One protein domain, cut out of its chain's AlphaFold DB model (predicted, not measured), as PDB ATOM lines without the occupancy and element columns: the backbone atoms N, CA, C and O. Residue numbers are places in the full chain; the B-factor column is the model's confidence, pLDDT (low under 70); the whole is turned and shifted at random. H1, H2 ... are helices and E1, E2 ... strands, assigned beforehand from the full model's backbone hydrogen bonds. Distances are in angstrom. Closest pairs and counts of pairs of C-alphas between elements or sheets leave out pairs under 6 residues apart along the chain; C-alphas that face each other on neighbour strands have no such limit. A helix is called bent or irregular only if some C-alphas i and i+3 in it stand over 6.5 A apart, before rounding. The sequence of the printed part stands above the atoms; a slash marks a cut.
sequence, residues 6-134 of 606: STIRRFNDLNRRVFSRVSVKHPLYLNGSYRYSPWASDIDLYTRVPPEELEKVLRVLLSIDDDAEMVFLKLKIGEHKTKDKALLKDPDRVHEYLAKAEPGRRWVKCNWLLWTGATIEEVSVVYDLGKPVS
ATOM      1  N   SER A   6      32.400   5.596 -20.806       47.34
ATOM      2  CA  SER A   6      32.060   6.225 -22.089       47.34
ATOM      3  C   SER A   6      32.452   5.391 -23.316       47.34
ATOM      4  O   SER A   6      31.677   5.312 -24.266       47.34
ATOM      5  N   THR A   7      33.615   4.731 -23.297       48.06
ATOM      6  CA  THR A   7      34.083   3.881 -24.408       48.06
ATOM      7  C   THR A   7      33.233   2.617 -24.524       48.06
ATOM      8  O   THR A   7      32.874   2.212 -25.627       48.06
ATOM      9  N   ILE A   8      32.850   2.042 -23.378       51.72
ATOM     10  CA  ILE A   8      31.935   0.895 -23.297       51.72
ATOM     11  C   ILE A   8      30.571   1.267 -23.885       51.72
ATOM     12  O   ILE A   8      30.059   0.553 -24.740       51.72
ATOM     13  N   ARG A   9      30.010   2.417 -23.485       53.28
ATOM     14  CA  ARG A   9      28.710   2.883 -23.987       53.28
ATOM     15  C   ARG A   9      28.715   3.064 -25.508       53.28
ATOM     16  O   ARG A   9      27.882   2.481 -26.185       53.28
ATOM     17  N   ARG A  10      29.711   3.775 -26.049       50.81
ATOM     18  CA  ARG A  10      29.829   4.036 -27.493       50.81
ATOM     19  C   ARG A  10      29.963   2.755 -28.319       50.81
ATOM     20  O   ARG A  10      29.366   2.652 -29.384       50.81
ATOM     21  N   PHE A  11      30.743   1.783 -27.847       52.19
ATOM     22  CA  PHE A  11      30.863   0.494 -28.526       52.19
ATOM     23  C   PHE A  11      29.555  -0.310 -28.455       52.19
ATOM     24  O   PHE A  11      29.156  -0.907 -29.456       52.19
ATOM     25  N   ASN A  12      28.879  -0.311 -27.301       53.88
ATOM     26  CA  ASN A  12      27.590  -0.986 -27.129       53.88
ATOM     27  C   ASN A  12      26.514  -0.400 -28.050       53.88
ATOM     28  O   ASN A  12      25.742  -1.155 -28.635       53.88
ATOM     29  N   ASP A  13      26.507   0.921 -28.234       57.06
ATOM     30  CA  ASP A  13      25.604   1.594 -29.169       57.06
ATOM     31  C   ASP A  13      25.912   1.211 -30.629       57.06
ATOM     32  O   ASP A  13      24.994   0.918 -31.394       57.06
ATOM     33  N   LEU A  14      27.196   1.131 -31.003       52.84
ATOM     34  CA  LEU A  14      27.638   0.725 -32.347       52.84
ATOM     35  C   LEU A  14      27.285  -0.732 -32.687       52.84
ATOM     36  O   LEU A  14      26.977  -1.033 -33.835       52.84
ATOM     37  N   ASN A  15      27.302  -1.628 -31.698       54.16
ATOM     38  CA  ASN A  15      27.085  -3.066 -31.892       54.16
ATOM     39  C   ASN A  15      25.725  -3.540 -31.354       54.16
ATOM     40  O   ASN A  15      25.498  -4.734 -31.170       54.16
ATOM     41  N   ARG A  16      24.790  -2.611 -31.112       62.09
ATOM     42  CA  ARG A  16      23.479  -2.873 -30.495       62.09
ATOM     43  C   ARG A  16      22.685  -3.983 -31.189       62.09
ATOM     44  O   ARG A  16      22.013  -4.751 -30.514       62.09
ATOM     45  N   ARG A  17      22.805  -4.089 -32.518       58.94
ATOM     46  CA  ARG A  17      22.165  -5.138 -33.335       58.94
ATOM     47  C   ARG A  17      22.697  -6.543 -33.037       58.94
ATOM     48  O   ARG A  17      21.924  -7.493 -33.037       58.94
ATOM     49  N   VAL A  18      23.990  -6.670 -32.734       60.25
ATOM     50  CA  VAL A  18      24.606  -7.935 -32.301       60.25
ATOM     51  C   VAL A  18      24.080  -8.305 -30.914       60.25
ATOM     52  O   VAL A  18      23.627  -9.424 -30.690       60.25
ATOM     53  N   PHE A  19      24.038  -7.336 -29.994       60.97
ATOM     54  CA  PHE A  19      23.557  -7.549 -28.625       60.97
ATOM     55  C   PHE A  19      22.072  -7.897 -28.523       60.97
ATOM     56  O   PHE A  19      21.697  -8.650 -27.634       60.97
ATOM     57  N   SER A  20      21.223  -7.394 -29.422       63.72
ATOM     58  CA  SER A  20      19.806  -7.780 -29.450       63.72
ATOM     59  C   SER A  20      19.573  -9.230 -29.880       63.72
ATOM     60  O   SER A  20      18.502  -9.762 -29.609       63.72
ATOM     61  N   ARG A  21      20.545  -9.861 -30.555       62.41
ATOM     62  CA  ARG A  21      20.448 -11.249 -31.036       62.41
ATOM     63  C   ARG A  21      21.005 -12.256 -30.035       62.41
ATOM     64  O   ARG A  21      20.465 -13.344 -29.896       62.41
ATOM     65  N   VAL A  22      22.029 -11.874 -29.274       62.50
ATOM     66  CA  VAL A  22      22.522 -12.681 -28.153       62.50
ATOM     67  C   VAL A  22      21.710 -12.310 -26.903       62.50
ATOM     68  O   VAL A  22      22.102 -11.443 -26.125       62.50
ATOM     69  N   SER A  23      20.530 -12.916 -26.727       56.16
ATOM     70  CA  SER A  23      19.671 -12.695 -25.551       56.16
ATOM     71  C   SER A  23      20.314 -13.296 -24.296       56.16
ATOM     72  O   SER A  23      20.109 -14.465 -23.971       56.16
ATOM     73  N   VAL A  24      21.149 -12.521 -23.594       56.25
ATOM     74  CA  VAL A  24      21.914 -13.031 -22.445       56.25
ATOM     75  C   VAL A  24      21.457 -12.401 -21.138       56.25
ATOM     76  O   VAL A  24      21.518 -11.190 -20.950       56.25
ATOM     77  N   LYS A  25      21.024 -13.255 -20.202       53.62
ATOM     78  CA  LYS A  25      20.525 -12.861 -18.871       53.62
ATOM     79  C   LYS A  25      21.627 -12.442 -17.884       53.62
ATOM     80  O   LYS A  25      21.317 -11.841 -16.861       53.62
ATOM     81  N   HIS A  26      22.898 -12.733 -18.173       55.34
ATOM     82  CA  HIS A  26      24.039 -12.261 -17.380       55.34
ATOM     83  C   HIS A  26      24.690 -11.032 -18.031       55.34
ATOM     84  O   HIS A  26      24.783 -10.984 -19.258       55.34
ATOM     85  N   PRO A  27      25.203 -10.062 -17.249       55.19
ATOM     86  CA  PRO A  27      25.967  -8.956 -17.813       55.19
ATOM     87  C   PRO A  27      27.215  -9.531 -18.480       55.19
ATOM     88  O   PRO A  27      28.059 -10.097 -17.791       55.19
ATOM     89  N   LEU A  28      27.311  -9.435 -19.808       57.44
ATOM     90  CA  LEU A  28      28.495  -9.813 -20.575       57.44
ATOM     91  C   LEU A  28      29.376  -8.586 -20.807       57.44
ATOM     92  O   LEU A  28      28.895  -7.530 -21.219       57.44
ATOM     93  N   TYR A  29      30.677  -8.724 -20.563       54.91
ATOM     94  CA  TYR A  29      31.653  -7.676 -20.821       54.91
ATOM     95  C   TYR A  29      32.428  -7.985 -22.095       54.91
ATOM     96  O   TYR A  29      32.947  -9.078 -22.277       54.91
ATOM     97  N   LEU A  30      32.595  -7.009 -22.978       53.09
ATOM     98  CA  LEU A  30      33.491  -7.195 -24.119       53.09
ATOM     99  C   LEU A  30      34.908  -7.496 -23.638       53.09
ATOM    100  O   LEU A  30      35.342  -6.910 -22.649       53.09
ATOM    101  N   ASN A  31      35.655  -8.319 -24.370       47.94
ATOM    102  CA  ASN A  31      37.062  -8.644 -24.088       47.94
ATOM    103  C   ASN A  31      37.974  -7.394 -23.962       47.94
ATOM    104  O   ASN A  31      39.014  -7.428 -23.313       47.94
ATOM    105  N   GLY A  32      37.549  -6.225 -24.457       43.66
ATOM    106  CA  GLY A  32      38.211  -4.954 -24.133       43.66
ATOM    107  C   GLY A  32      38.100  -4.529 -22.655       43.66
ATOM    108  O   GLY A  32      38.988  -3.852 -22.144       43.66
ATOM    109  N   SER A  33      37.022  -4.911 -21.968       37.44
ATOM    110  CA  SER A  33      36.635  -4.502 -20.603       37.44
ATOM    111  C   SER A  33      37.409  -5.229 -19.518       37.44
ATOM    112  O   SER A  33      37.520  -4.728 -18.402       37.44
ATOM    113  N   TYR A  34      37.974  -6.388 -19.848       40.31
ATOM    114  CA  TYR A  34      38.835  -7.148 -18.957       40.31
ATOM    115  C   TYR A  34      40.241  -7.167 -19.547       40.31
ATOM    116  O   TYR A  34      40.515  -7.847 -20.529       40.31
ATOM    117  N   ARG A  35      41.159  -6.415 -18.929       36.78
ATOM    118  CA  ARG A  35      42.532  -6.161 -19.415       36.78
ATOM    119  C   ARG A  35      43.415  -7.407 -19.644       36.78
ATOM    120  O   ARG A  35      44.582  -7.234 -19.982       36.78
ATOM    121  N   TYR A  36      42.911  -8.631 -19.455       40.78
ATOM    122  CA  TYR A  36      43.727  -9.814 -19.173       40.78
ATOM    123  C   TYR A  36      43.293 -11.141 -19.837       40.78
ATOM    124  O   TYR A  36      43.813 -12.183 -19.441       40.78
ATOM    125  N   SER A  37      42.410 -11.153 -20.845       38.44
ATOM    126  CA  SER A  37      42.076 -12.397 -21.570       38.44
ATOM    127  C   SER A  37      42.835 -12.516 -22.909       38.44
ATOM    128  O   SER A  37      42.692 -11.657 -23.779       38.44
ATOM    129  N   PRO A  38      43.660 -13.560 -23.126       33.44
ATOM    130  CA  PRO A  38      44.463 -13.723 -24.344       33.44
ATOM    131  C   PRO A  38      43.708 -14.316 -25.554       33.44
ATOM    132  O   PRO A  38      44.361 -14.627 -26.553       33.44
ATOM    133  N   TRP A  39      42.378 -14.471 -25.488       42.53
ATOM    134  CA  TRP A  39      41.579 -15.340 -26.375       42.53
ATOM    135  C   TRP A  39      40.690 -14.622 -27.420       42.53
ATOM    136  O   TRP A  39      39.679 -15.192 -27.832       42.53
ATOM    137  N   ALA A  40      41.102 -13.421 -27.851       40.84
ATOM    138  CA  ALA A  40      40.381 -12.499 -28.746       40.84
ATOM    139  C   ALA A  40      39.885 -13.095 -30.092       40.84
ATOM    140  O   ALA A  40      40.722 -13.494 -30.903       40.84
ATOM    141  N   SER A  41      38.565 -13.094 -30.345       45.16
ATOM    142  CA  SER A  41      37.914 -13.110 -31.683       45.16
ATOM    143  C   SER A  41      37.324 -11.730 -32.042       45.16
ATOM    144  O   SER A  41      37.454 -10.806 -31.237       45.16
ATOM    145  N   ASP A  42      36.689 -11.581 -33.217       53.12
ATOM    146  CA  ASP A  42      36.164 -10.293 -33.724       53.12
ATOM    147  C   ASP A  42      35.195  -9.618 -32.735       53.12
ATOM    148  O   ASP A  42      35.348  -8.433 -32.427       53.12
ATOM    149  N   ILE A  43      34.286 -10.392 -32.124       61.81
ATOM    150  CA  ILE A  43      33.497  -9.974 -30.955       61.81
ATOM    151  C   ILE A  43      33.544 -11.079 -29.887       61.81
ATOM    152  O   ILE A  43      32.993 -12.157 -30.077       61.81
ATOM    153  N   ASP A  44      34.186 -10.823 -28.743       66.31
ATOM    154  CA  ASP A  44      34.149 -11.712 -27.568       66.31
ATOM    155  C   ASP A  44      33.325 -11.075 -26.444       66.31
ATOM    156  O   ASP A  44      33.714 -10.047 -25.876       66.31
ATOM    157  N   LEU A  45      32.232 -11.740 -26.083       70.06
ATOM    158  CA  LEU A  45      31.398 -11.447 -24.931       70.06
ATOM    159  C   LEU A  45      31.847 -12.319 -23.761       70.06
ATOM    160  O   LEU A  45      31.562 -13.510 -23.707       70.06
ATOM    161  N   TYR A  46      32.598 -11.731 -22.844       73.75
ATOM    162  CA  TYR A  46      33.259 -12.415 -21.747       73.75
ATOM    163  C   TYR A  46      32.636 -12.048 -20.405       73.75
ATOM    164  O   TYR A  46      32.488 -10.872 -20.079       73.75
ATOM    165  N   THR A  47      32.379 -13.050 -19.574       73.75
ATOM    166  CA  THR A  47      32.015 -12.832 -18.176       73.75
ATOM    167  C   THR A  47      32.652 -13.854 -17.271       73.75
ATOM    168  O   THR A  47      32.713 -15.039 -17.582       73.75
ATOM    169  N   ARG A  48      33.121 -13.383 -16.117       73.94
ATOM    170  CA  ARG A  48      33.532 -14.266 -15.036       73.94
ATOM    171  C   ARG A  48      32.326 -14.574 -14.164       73.94
ATOM    172  O   ARG A  48      31.670 -13.649 -13.694       73.94
ATOM    173  N   VAL A  49      32.091 -15.857 -13.933       79.50
ATOM    174  CA  VAL A  49      31.081 -16.351 -12.997       79.50
ATOM    175  C   VAL A  49      31.741 -17.229 -11.938       79.50
ATOM    176  O   VAL A  49      32.767 -17.859 -12.210       79.50
ATOM    177  N   PRO A  50      31.179 -17.287 -10.728       80.12
ATOM    178  CA  PRO A  50      31.576 -18.291  -9.756       80.12
ATOM    179  C   PRO A  50      31.339 -19.727 -10.285       80.12
ATOM    180  O   PRO A  50      30.359 -19.939 -11.005       80.12
ATOM    181  N   PRO A  51      32.202 -20.717  -9.965       82.62
ATOM    182  CA  PRO A  51      32.055 -22.111 -10.409       82.62
ATOM    183  C   PRO A  51      30.681 -22.737 -10.140       82.62
ATOM    184  O   PRO A  51      30.201 -23.536 -10.941       82.62
ATOM    185  N   GLU A  52      30.042 -22.351  -9.038       84.56
ATOM    186  CA  GLU A  52      28.705 -22.780  -8.622       84.56
ATOM    187  C   GLU A  52      27.582 -22.328  -9.571       84.56
ATOM    188  O   GLU A  52      26.480 -22.868  -9.530       84.56
ATOM    189  N   GLU A  53      27.843 -21.367 -10.461       83.94
ATOM    190  CA  GLU A  53      26.875 -20.924 -11.466       83.94
ATOM    191  C   GLU A  53      26.986 -21.683 -12.797       83.94
ATOM    192  O   GLU A  53      26.301 -21.313 -13.755       83.94
ATOM    193  N   LEU A  54      27.801 -22.746 -12.888       86.00
ATOM    194  CA  LEU A  54      28.004 -23.486 -14.141       86.00
ATOM    195  C   LEU A  54      26.679 -23.914 -14.781       86.00
ATOM    196  O   LEU A  54      26.460 -23.639 -15.955       86.00
ATOM    197  N   GLU A  55      25.765 -24.525 -14.030       86.44
ATOM    198  CA  GLU A  55      24.479 -24.956 -14.589       86.44
ATOM    199  C   GLU A  55      23.657 -23.800 -15.168       86.44
ATOM    200  O   GLU A  55      23.029 -23.946 -16.219       86.44
ATOM    201  N   LYS A  56      23.667 -22.633 -14.511       83.75
ATOM    202  CA  LYS A  56      22.990 -21.432 -15.019       83.75
ATOM    203  C   LYS A  56      23.628 -20.983 -16.333       83.75
ATOM    204  O   LYS A  56      22.908 -20.690 -17.287       83.75
ATOM    205  N   VAL A  57      24.961 -20.992 -16.405       84.00
ATOM    206  CA  VAL A  57      25.720 -20.691 -17.628       84.00
ATOM    207  C   VAL A  57      25.363 -21.648 -18.761       84.00
ATOM    208  O   VAL A  57      25.106 -21.196 -19.877       84.00
ATOM    209  N   LEU A  58      25.302 -22.952 -18.489       88.69
ATOM    210  CA  LEU A  58      24.960 -23.958 -19.495       88.69
ATOM    211  C   LEU A  58      23.552 -23.741 -20.052       88.69
ATOM    212  O   LEU A  58      23.377 -23.737 -21.269       88.69
ATOM    213  N   ARG A  59      22.568 -23.461 -19.186       84.06
ATOM    214  CA  ARG A  59      21.195 -23.133 -19.612       84.06
ATOM    215  C   ARG A  59      21.147 -21.889 -20.497       84.06
ATOM    216  O   ARG A  59      20.438 -21.883 -21.497       84.06
ATOM    217  N   VAL A  60      21.913 -20.851 -20.158       81.81
ATOM    218  CA  VAL A  60      21.993 -19.621 -20.963       81.81
ATOM    219  C   VAL A  60      22.601 -19.896 -22.338       81.81
ATOM    220  O   VAL A  60      22.039 -19.475 -23.345       81.81
ATOM    221  N   LEU A  61      23.707 -20.639 -22.409       84.50
ATOM    222  CA  LEU A  61      24.347 -20.983 -23.684       84.50
ATOM    223  C   LEU A  61      23.477 -21.903 -24.554       84.50
ATOM    224  O   LEU A  61      23.519 -21.794 -25.778       84.50
ATOM    225  N   LEU A  62      22.685 -22.780 -23.931       86.00
ATOM    226  CA  LEU A  62      21.697 -23.618 -24.612       86.00
ATOM    227  C   LEU A  62      20.500 -22.819 -25.142       86.00
ATOM    228  O   LEU A  62      19.945 -23.219 -26.154       86.00
ATOM    229  N   SER A  63      20.122 -21.711 -24.495       81.25
ATOM    230  CA  SER A  63      19.004 -20.859 -24.942       81.25
ATOM    231  C   SER A  63      19.326 -19.938 -26.120       81.25
ATOM    232  O   SER A  63      18.435 -19.268 -26.631       81.25
ATOM    233  N   ILE A  64      20.595 -19.852 -26.523       80.50
ATOM    234  CA  ILE A  64      20.982 -19.118 -27.729       80.50
ATOM    235  C   ILE A  64      20.722 -20.063 -28.894       80.50
ATOM    236  O   ILE A  64      21.528 -20.961 -29.113       80.50
ATOM    237  N   ASP A  65      19.611 -19.902 -29.599       72.94
ATOM    238  CA  ASP A  65      19.284 -20.741 -30.751       72.94
ATOM    239  C   ASP A  65      20.113 -20.372 -31.985       72.94
ATOM    240  O   ASP A  65      20.647 -19.266 -32.102       72.94
ATOM    241  N   ASP A  66      20.243 -21.336 -32.891       75.81
ATOM    242  CA  ASP A  66      20.793 -21.098 -34.220       75.81
ATOM    243  C   ASP A  66      19.618 -20.754 -35.153       75.81
ATOM    244  O   ASP A  66      18.555 -21.374 -35.068       75.81
ATOM    245  N   ASP A  67      19.790 -19.775 -36.038       75.25
ATOM    246  CA  ASP A  67      18.754 -19.336 -36.977       75.25
ATOM    247  C   ASP A  67      19.342 -19.033 -38.372       75.25
ATOM    248  O   ASP A  67      20.500 -19.338 -38.660       75.25
ATOM    249  N   ALA A  68      18.534 -18.462 -39.273       68.25
ATOM    250  CA  ALA A  68      18.958 -18.147 -40.642       68.25
ATOM    251  C   ALA A  68      20.114 -17.128 -40.719       68.25
ATOM    252  O   ALA A  68      20.792 -17.046 -41.743       68.25
ATOM    253  N   GLU A  69      20.340 -16.349 -39.660       74.56
ATOM    254  CA  GLU A  69      21.356 -15.301 -39.594       74.56
ATOM    255  C   GLU A  69      22.467 -15.626 -38.583       74.56
ATOM    256  O   GLU A  69      23.506 -14.967 -38.615       74.56
ATOM    257  N   MET A  70      22.299 -16.636 -37.722       81.50
ATOM    258  CA  MET A  70      23.258 -17.025 -36.688       81.50
ATOM    259  C   MET A  70      23.532 -18.535 -36.685       81.50
ATOM    260  O   MET A  70      22.681 -19.341 -36.322       81.50
ATOM    261  N   VAL A  71      24.764 -18.924 -37.029       84.50
ATOM    262  CA  VAL A  71      25.167 -20.332 -37.182       84.50
ATOM    263  C   VAL A  71      26.215 -20.710 -36.145       84.50
ATOM    264  O   VAL A  71      27.290 -20.106 -36.094       84.50
ATOM    265  N   PHE A  72      25.941 -21.737 -35.338       88.38
ATOM    266  CA  PHE A  72      26.919 -22.264 -34.394       88.38
ATOM    267  C   PHE A  72      28.108 -22.899 -35.111       88.38
ATOM    268  O   PHE A  72      27.972 -23.679 -36.052       88.38
ATOM    269  N   LEU A  73      29.307 -22.593 -34.624       88.44
ATOM    270  CA  LEU A  73      30.547 -23.115 -35.183       88.44
ATOM    271  C   LEU A  73      31.173 -24.198 -34.317       88.44
ATOM    272  O   LEU A  73      31.616 -25.232 -34.821       88.44
ATOM    273  N   LYS A  74      31.353 -23.893 -33.029       91.94
ATOM    274  CA  LYS A  74      32.160 -24.710 -32.120       91.94
ATOM    275  C   LYS A  74      31.907 -24.352 -30.661       91.94
ATOM    276  O   LYS A  74      31.773 -23.180 -30.307       91.94
ATOM    277  N   LEU A  75      31.972 -25.379 -29.825       91.69
ATOM    278  CA  LEU A  75      32.037 -25.315 -28.372       91.69
ATOM    279  C   LEU A  75      33.456 -25.664 -27.935       91.69
ATOM    280  O   LEU A  75      34.119 -26.548 -28.485       91.69
ATOM    281  N   LYS A  76      33.930 -24.958 -26.921       92.44
ATOM    282  CA  LYS A  76      35.190 -25.229 -26.258       92.44
ATOM    283  C   LYS A  76      34.995 -25.184 -24.743       92.44
ATOM    284  O   LYS A  76      34.442 -24.216 -24.229       92.44
ATOM    285  N   ILE A  77      35.472 -26.208 -24.046       92.38
ATOM    286  CA  ILE A  77      35.429 -26.323 -22.584       92.38
ATOM    287  C   ILE A  77      36.869 -26.523 -22.121       92.38
ATOM    288  O   ILE A  77      37.441 -27.602 -22.277       92.38
ATOM    289  N   GLY A  78      37.495 -25.446 -21.651       87.94
ATOM    290  CA  GLY A  78      38.941 -25.385 -21.462       87.94
ATOM    291  C   GLY A  78      39.723 -25.815 -22.704       87.94
ATOM    292  O   GLY A  78      39.654 -25.160 -23.745       87.94
ATOM    293  N   GLU A  79      40.498 -26.899 -22.618       83.25
ATOM    294  CA  GLU A  79      41.207 -27.442 -23.785       83.25
ATOM    295  C   GLU A  79      40.337 -28.292 -24.719       83.25
ATOM    296  O   GLU A  79      40.686 -28.437 -25.896       83.25
ATOM    297  N   HIS A  80      39.217 -28.836 -24.237       89.88
ATOM    298  CA  HIS A  80      38.342 -29.680 -25.043       89.88
ATOM    299  C   HIS A  80      37.615 -28.842 -26.102       89.88
ATOM    300  O   HIS A  80      37.121 -27.752 -25.814       89.88
ATOM    301  N   LYS A  81      37.546 -29.339 -27.341       91.62
ATOM    302  CA  LYS A  81      36.888 -28.664 -28.469       91.62
ATOM    303  C   LYS A  81      35.941 -29.634 -29.157       91.62
ATOM    304  O   LYS A  81      36.345 -30.745 -29.479       91.62
ATOM    305  N   THR A  82      34.732 -29.182 -29.457       91.06
ATOM    306  CA  THR A  82      33.727 -29.968 -30.175       91.06
ATOM    307  C   THR A  82      32.866 -29.071 -31.067       91.06
ATOM    308  O   THR A  82      32.792 -27.858 -30.863       91.06
ATOM    309  N   LYS A  83      32.234 -29.658 -32.085       89.69
ATOM    310  CA  LYS A  83      31.158 -29.019 -32.864       89.69
ATOM    311  C   LYS A  83      29.770 -29.406 -32.354       89.69
ATOM    312  O   LYS A  83      28.775 -28.924 -32.876       89.69
ATOM    313  N   ASP A  84      29.707 -30.270 -31.350       88.88
ATOM    314  CA  ASP A  84      28.456 -30.699 -30.753       88.88
ATOM    315  C   ASP A  84      28.077 -29.782 -29.585       88.88
ATOM    316  O   ASP A  84      28.670 -29.829 -28.504       88.88
ATOM    317  N   LYS A  85      27.081 -28.926 -29.821       88.19
ATOM    318  CA  LYS A  85      26.505 -28.032 -28.810       88.19
ATOM    319  C   LYS A  85      25.679 -28.798 -27.768       88.19
ATOM    320  O   LYS A  85      25.502 -28.295 -26.659       88.19
ATOM    321  N   ALA A  86      25.208 -30.011 -28.079       88.94
ATOM    322  CA  ALA A  86      24.396 -30.819 -27.170       88.94
ATOM    323  C   ALA A  86      25.174 -31.280 -25.931       88.94
ATOM    324  O   ALA A  86      24.552 -31.542 -24.906       88.94
ATOM    325  N   LEU A  87      26.512 -31.272 -25.974       90.88
ATOM    326  CA  LEU A  87      27.368 -31.518 -24.811       90.88
ATOM    327  C   LEU A  87      27.054 -30.580 -23.628       90.88
ATOM    328  O   LEU A  87      27.254 -30.958 -22.481       90.88
ATOM    329  N   LEU A  88      26.518 -29.381 -23.880       90.12
ATOM    330  CA  LEU A  88      26.095 -28.460 -22.818       90.12
ATOM    331  C   LEU A  88      24.907 -28.984 -21.989       90.12
ATOM    332  O   LEU A  88      24.644 -28.442 -20.920       90.12
ATOM    333  N   LYS A  89      24.188 -30.012 -22.465       91.38
ATOM    334  CA  LYS A  89      23.088 -30.672 -21.738       91.38
ATOM    335  C   LYS A  89      23.575 -31.658 -20.671       91.38
ATOM    336  O   LYS A  89      22.745 -32.162 -19.925       91.38
ATOM    337  N   ASP A  90      24.879 -31.926 -20.612       92.31
ATOM    338  CA  ASP A  90      25.522 -32.865 -19.688       92.31
ATOM    339  C   ASP A  90      26.495 -32.104 -18.759       92.31
ATOM    340  O   ASP A  90      27.684 -31.964 -19.073       92.31
ATOM    341  N   PRO A  91      26.002 -31.534 -17.637       90.38
ATOM    342  CA  PRO A  91      26.823 -30.740 -16.725       90.38
ATOM    343  C   PRO A  91      27.996 -31.518 -16.127       90.38
ATOM    344  O   PRO A  91      29.074 -30.943 -15.969       90.38
ATOM    345  N   ASP A  92      27.821 -32.810 -15.845       90.94
ATOM    346  CA  ASP A  92      28.850 -33.660 -15.236       90.94
ATOM    347  C   ASP A  92      30.063 -33.792 -16.157       90.94
ATOM    348  O   ASP A  92      31.215 -33.611 -15.745       90.94
ATOM    349  N   ARG A  93      29.813 -33.998 -17.451       91.38
ATOM    350  CA  ARG A  93      30.876 -34.083 -18.451       91.38
ATOM    351  C   ARG A  93      31.551 -32.738 -18.706       91.38
ATOM    352  O   ARG A  93      32.763 -32.680 -18.930       91.38
ATOM    353  N   VAL A  94      30.805 -31.633 -18.634       90.88
ATOM    354  CA  VAL A  94      31.398 -30.286 -18.675       90.88
ATOM    355  C   VAL A  94      32.298 -30.055 -17.454       90.88
ATOM    356  O   VAL A  94      33.416 -29.553 -17.611       90.88
ATOM    357  N   HIS A  95      31.852 -30.448 -16.258       89.38
ATOM    358  CA  HIS A  95      32.646 -30.382 -15.031       89.38
ATOM    359  C   HIS A  95      33.949 -31.176 -15.158       89.38
ATOM    360  O   HIS A  95      35.010 -30.659 -14.798       89.38
ATOM    361  N   GLU A  96      33.898 -32.380 -15.726       91.38
ATOM    362  CA  GLU A  96      35.076 -33.216 -15.958       91.38
ATOM    363  C   GLU A  96      36.119 -32.508 -16.843       91.38
ATOM    364  O   GLU A  96      37.310 -32.460 -16.511       91.38
ATOM    365  N   TYR A  97      35.684 -31.894 -17.949       92.81
ATOM    366  CA  TYR A  97      36.582 -31.148 -18.834       92.81
ATOM    367  C   TYR A  97      37.162 -29.896 -18.168       92.81
ATOM    368  O   TYR A  97      38.349 -29.608 -18.333       92.81
ATOM    369  N   LEU A  98      36.366 -29.166 -17.384       88.94
ATOM    370  CA  LEU A  98      36.845 -27.998 -16.638       88.94
ATOM    371  C   LEU A  98      37.826 -28.378 -15.520       88.94
ATOM    372  O   LEU A  98      38.763 -27.623 -15.252       88.94
ATOM    373  N   ALA A  99      37.638 -29.532 -14.878       85.69
ATOM    374  CA  ALA A  99      38.540 -30.039 -13.848       85.69
ATOM    375  C   ALA A  99      39.919 -30.396 -14.423       85.69
ATOM    376  O   ALA A  99      40.939 -30.104 -13.793       85.69
ATOM    377  N   LYS A 100      39.946 -30.961 -15.638       86.75
ATOM    378  CA  LYS A 100      41.169 -31.282 -16.393       86.75
ATOM    379  C   LYS A 100      41.871 -30.045 -16.966       86.75
ATOM    380  O   LYS A 100      43.063 -30.114 -17.255       86.75
ATOM    381  N   ALA A 101      41.159 -28.927 -17.112       82.38
ATOM    382  CA  ALA A 101      41.706 -27.709 -17.695       82.38
ATOM    383  C   ALA A 101      42.703 -26.994 -16.769       82.38
ATOM    384  O   ALA A 101      42.520 -26.912 -15.546       82.38
ATOM    385  N   GLU A 102      43.734 -26.386 -17.367       75.31
ATOM    386  CA  GLU A 102      44.679 -25.545 -16.629       75.31
ATOM    387  C   GLU A 102      43.950 -24.455 -15.809       75.31
ATOM    388  O   GLU A 102      42.938 -23.913 -16.258       75.31
ATOM    389  N   PRO A 103      44.480 -24.024 -14.644       67.75
ATOM    390  CA  PRO A 103      43.809 -23.052 -13.773       67.75
ATOM    391  C   PRO A 103      43.369 -21.736 -14.444       67.75
ATOM    392  O   PRO A 103      42.407 -21.121 -13.998       67.75
ATOM    393  N   GLY A 104      44.062 -21.299 -15.504       67.69
ATOM    394  CA  GLY A 104      43.720 -20.103 -16.291       67.69
ATOM    395  C   GLY A 104      42.848 -20.373 -17.525       67.69
ATOM    396  O   GLY A 104      42.669 -19.481 -18.353       67.69
ATOM    397  N   ARG A 105      42.369 -21.609 -17.691       72.31
ATOM    398  CA  ARG A 105      41.593 -22.085 -18.841       72.31
ATOM    399  C   ARG A 105      40.286 -22.762 -18.441       72.31
ATOM    400  O   ARG A 105      39.702 -23.493 -19.226       72.31
ATOM    401  N   ARG A 106      39.796 -22.503 -17.234       85.88
ATOM    402  CA  ARG A 106      38.511 -23.030 -16.767       85.88
ATOM    403  C   ARG A 106      37.374 -22.166 -17.292       85.88
ATOM    404  O   ARG A 106      36.771 -21.411 -16.546       85.88
ATOM    405  N   TRP A 107      37.127 -22.240 -18.592       88.19
ATOM    406  CA  TRP A 107      36.087 -21.467 -19.258       88.19
ATOM    407  C   TRP A 107      35.253 -22.338 -20.194       88.19
ATOM    408  O   TRP A 107      35.724 -23.351 -20.713       88.19
ATOM    409  N   VAL A 108      34.021 -21.903 -20.437       89.50
ATOM    410  CA  VAL A 108      33.131 -22.435 -21.471       89.50
ATOM    411  C   VAL A 108      32.987 -21.358 -22.543       89.50
ATOM    412  O   VAL A 108      32.615 -20.226 -22.239       89.50
ATOM    413  N   LYS A 109      33.342 -21.686 -23.787       89.75
ATOM    414  CA  LYS A 109      33.328 -20.770 -24.932       89.75
ATOM    415  C   LYS A 109      32.517 -21.363 -26.076       89.75
ATOM    416  O   LYS A 109      32.874 -22.421 -26.591       89.75
ATOM    417  N   CYS A 110      31.496 -20.643 -26.517       88.31
ATOM    418  CA  CYS A 110      30.729 -20.969 -27.714       88.31
ATOM    419  C   CYS A 110      30.966 -19.908 -28.789       88.31
ATOM    420  O   CYS A 110      31.018 -18.717 -28.481       88.31
ATOM    421  N   ASN A 111      31.108 -20.342 -30.038       87.38
ATOM    422  CA  ASN A 111      31.347 -19.467 -31.181       87.38
ATOM    423  C   ASN A 111      30.236 -19.626 -32.214       87.38
ATOM    424  O   ASN A 111      29.860 -20.754 -32.539       87.38
ATOM    425  N   TRP A 112      29.822 -18.505 -32.791       86.31
ATOM    426  CA  TRP A 112      28.839 -18.412 -33.863       86.31
ATOM    427  C   TRP A 112      29.339 -17.497 -34.983       86.31
ATOM    428  O   TRP A 112      30.130 -16.585 -34.738       86.31
ATOM    429  N   LEU A 113      28.851 -17.725 -36.199       81.31
ATOM    430  CA  LEU A 113      28.833 -16.716 -37.258       81.31
ATOM    431  C   LEU A 113      27.507 -15.980 -37.198       81.31
ATOM    432  O   LEU A 113      26.471 -16.630 -37.111       81.31
ATOM    433  N   LEU A 114      27.550 -14.655 -37.275       77.00
ATOM    434  CA  LEU A 114      26.370 -13.802 -37.308       77.00
ATOM    435  C   LEU A 114      26.389 -12.940 -38.571       77.00
ATOM    436  O   LEU A 114      27.352 -12.216 -38.821       77.00
ATOM    437  N   TRP A 115      25.307 -12.973 -39.337       71.88
ATOM    438  CA  TRP A 115      25.036 -12.018 -40.402       71.88
ATOM    439  C   TRP A 115      24.389 -10.759 -39.822       71.88
ATOM    440  O   TRP A 115      23.335 -10.807 -39.194       71.88
ATOM    441  N   THR A 116      25.015  -9.602 -40.034       61.41
ATOM    442  CA  THR A 116      24.557  -8.315 -39.477       61.41
ATOM    443  C   THR A 116      23.593  -7.555 -40.396       61.41
ATOM    444  O   THR A 116      23.166  -6.443 -40.068       61.41
ATOM    445  N   GLY A 117      23.281  -8.123 -41.568       56.56
ATOM    446  CA  GLY A 117      22.600  -7.444 -42.674       56.56
ATOM    447  C   GLY A 117      23.548  -6.771 -43.675       56.56
ATOM    448  O   GLY A 117      23.099  -6.355 -44.739       56.56
ATOM    449  N   ALA A 118      24.843  -6.664 -43.357       54.34
ATOM    450  CA  ALA A 118      25.861  -6.069 -44.232       54.34
ATOM    451  C   ALA A 118      27.193  -6.840 -44.232       54.34
ATOM    452  O   ALA A 118      27.872  -6.891 -45.257       54.34
ATOM    453  N   THR A 119      27.569  -7.439 -43.099       55.47
ATOM    454  CA  THR A 119      28.811  -8.207 -42.916       55.47
ATOM    455  C   THR A 119      28.555  -9.503 -42.146       55.47
ATOM    456  O   THR A 119      27.561  -9.629 -41.429       55.47
ATOM    457  N   ILE A 120      29.456 -10.477 -42.301       65.94
ATOM    458  CA  ILE A 120      29.507 -11.687 -41.469       65.94
ATOM    459  C   ILE A 120      30.537 -11.447 -40.362       65.94
ATOM    460  O   ILE A 120      31.681 -11.120 -40.668       65.94
ATOM    461  N   GLU A 121      30.149 -11.648 -39.104       67.19
ATOM    462  CA  GLU A 121      30.997 -11.455 -37.920       67.19
ATOM    463  C   GLU A 121      31.121 -12.761 -37.108       67.19
ATOM    464  O   GLU A 121      30.137 -13.489 -36.955       67.19
ATOM    465  N   GLU A 122      32.299 -13.065 -36.538       74.19
ATOM    466  CA  GLU A 122      32.451 -14.164 -35.561       74.19
ATOM    467  C   GLU A 122      32.171 -13.657 -34.137       74.19
ATOM    468  O   GLU A 122      32.947 -12.889 -33.552       74.19
ATOM    469  N   VAL A 123      31.075 -14.140 -33.547       76.75
ATOM    470  CA  VAL A 123      30.669 -13.829 -32.173       76.75
ATOM    471  C   VAL A 123      31.022 -14.992 -31.260       76.75
ATOM    472  O   VAL A 123      30.625 -16.137 -31.474       76.75
ATOM    473  N   SER A 124      31.754 -14.693 -30.196       83.62
ATOM    474  CA  SER A 124      32.129 -15.645 -29.162       83.62
ATOM    475  C   SER A 124      31.505 -15.257 -27.826       83.62
ATOM    476  O   SER A 124      31.677 -14.127 -27.376       83.62
ATOM    477  N   VAL A 125      30.860 -16.199 -27.141       81.38
ATOM    478  CA  VAL A 125      30.399 -16.034 -25.753       81.38
ATOM    479  C   VAL A 125      31.280 -16.881 -24.847       81.38
ATOM    480  O   VAL A 125      31.424 -18.081 -25.077       81.38
ATOM    481  N   VAL A 126      31.897 -16.259 -23.844       84.06
ATOM    482  CA  VAL A 126      32.885 -16.871 -22.952       84.06
ATOM    483  C   VAL A 126      32.479 -16.665 -21.499       84.06
ATOM    484  O   VAL A 126      32.436 -15.536 -21.016       84.06
ATOM    485  N   TYR A 127      32.278 -17.764 -20.782       82.69
ATOM    486  CA  TYR A 127      32.125 -17.763 -19.332       82.69
ATOM    487  C   TYR A 127      33.377 -18.338 -18.676       82.69
ATOM    488  O   TYR A 127      33.714 -19.498 -18.895       82.69
ATOM    489  N   ASP A 128      34.083 -17.522 -17.896       81.81
ATOM    490  CA  ASP A 128      35.266 -17.924 -17.130       81.81
ATOM    491  C   ASP A 128      34.874 -18.283 -15.699       81.81
ATOM    492  O   ASP A 128      34.399 -17.435 -14.948       81.81
ATOM    493  N   LEU A 129      35.103 -19.540 -15.340       83.25
ATOM    494  CA  LEU A 129      34.883 -20.125 -14.015       83.25
ATOM    495  C   LEU A 129      36.222 -20.287 -13.265       83.25
ATOM    496  O   LEU A 129      36.304 -20.922 -12.213       83.25
ATOM    497  N   GLY A 130      37.317 -19.765 -13.826       72.19
ATOM    498  CA  GLY A 130      38.657 -19.820 -13.263       72.19
ATOM    499  C   GLY A 130      38.919 -18.769 -12.185       72.19
ATOM    500  O   GLY A 130      38.330 -17.685 -12.146       72.19
ATOM    501  N   LYS A 131      39.892 -19.070 -11.314       65.19
ATOM    502  CA  LYS A 131      40.425 -18.090 -10.359       65.19
ATOM    503  C   LYS A 131      41.232 -17.011 -11.104       65.19
ATOM    504  O   LYS A 131      41.866 -17.316 -12.116       65.19
ATOM    505  N   PRO A 132      41.280 -15.761 -10.605       57.50
ATOM    506  CA  PRO A 132      42.074 -14.700 -11.218       57.50
ATOM    507  C   PRO A 132      43.542 -15.119 -11.377       57.50
ATOM    508  O   PRO A 132      44.206 -15.497 -10.412       57.50
ATOM    509  N   VAL A 133      44.066 -15.031 -12.599       58.78
ATOM    510  CA  VAL A 133      45.485 -15.290 -12.866       58.78
ATOM    511  C   VAL A 133      46.312 -14.113 -12.345       58.78
ATOM    512  O   VAL A 133      45.992 -12.955 -12.614       58.78
ATOM    513  N   SER A 134      47.394 -14.394 -11.616       63.31
ATOM    514  CA  SER A 134      48.275 -13.340 -11.109       63.31
ATOM    515  C   SER A 134      48.942 -12.567 -12.253       63.31
ATOM    516  O   SER A 134      49.284 -13.121 -13.304       63.31
TER     517      SER A 134
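What this domain is: This is residues 6 to 134 of the 606 residues of an uncharacterized protein of Cafeteria roenbergensis (UniProt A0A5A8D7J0). A twisted sheet of five strands has helix H3 packed along one face, over E5 and E4, with H4 and H5 on the same face towards E2. H1 lies off to one side, joined through little H2, which only grazes the sheet; a long loop, residues 20 to 42, leads on to edge strand E1. The printed part has 129 residues, with H1 H2 E1 H3 E2 E3 H4 H5 E4 E5 along the chain; the mixed sheet runs E1 E5 E4 E2 E3, and the class is mixed, helices and strands. The whole is compact, with a radius of gyration of the C-alphas of 14.3 A and spans of 40 by 35 by 22 A.

How they stand to each other: Begin at the hairpin of E4, residues 107 to 115, and E5, residues 120 to 128, where N 110 and O 125 are within hydrogen-bond range at 2.9 A. Beside E5 look for E1, residues 43 to 48, parallel at 10 degrees, with N 45 and O 124 at 2.8 A. Beside E4 is E2, residues 70 to 77, antiparallel at 165 degrees, with N 73 and O 111 at 2.8 A; E2 bends by 52 degrees at residue 73. E3, residues 80 to 82, forms a hairpin with E2, N 77 and O 80 being 2.9 A apart. H3, residues 51 to 62, makes two layers, a helix on one face of a sheet; it runs along the strands at a height over the sheet of 9.9 A. H4, residues 85 to 89, touches H3, the closest C-alphas being those of Leu 58 and Leu 88, 5.7 A. H5, residues 91 to 100, only just touches H3, with 3 pairs of C-alphas within 8 A, Glu 55 and Pro 91 the closest at 6.6 A, and only just touches H4, only at the corner, with 3 pairs, the C-alphas of Leu 88 and Val 94 the closest at 7.0 A. E1, H3, E2 and E3, H4 H5, E4 are split strand-helix-strand units, two strands running the same way with other strands between them, with right-handed crossovers. H1, residues 6 to 14, is not on the sheet; H1 and H2, residues 16 to 19, are close but not clearly touching, the closest C-alphas being those of Asn 12 and Phe 19, 7.8 A apart. Each O i to N i+4 pair is within hydrogen-bond range in H1 and H5, but 6 of 8 in H3 and 0 of 1 in H4, which has 2 of 2 O i to N i+3 pairs; H2 is too short for an O i to N i+4 pair.

Where its parts are: Find C-alpha 6 at (32.060, 6.225, -22.089), where H1 begins, and C-alpha 128 at (35.266, -17.924, -17.130), where E5 ends. E5 spans 25.8 A, E4 25.7 A, E2 20.8 A and H3 17.6 A; H3 is irregular, C-alphas 52 and 55 being 7.6 A apart.

The domain as a whole: The C-alphas of Ala 68 and Ser 134, 41.9 A apart, are the two farthest apart. The printed part has no cut, and the link from H2 to E1 is long, at 23 residues. The mean pLDDT of the printed part is 72.3; look for values under 70 in residues 6 to 44, 68, 103 to 104, 116 to 121 and 131 to 134.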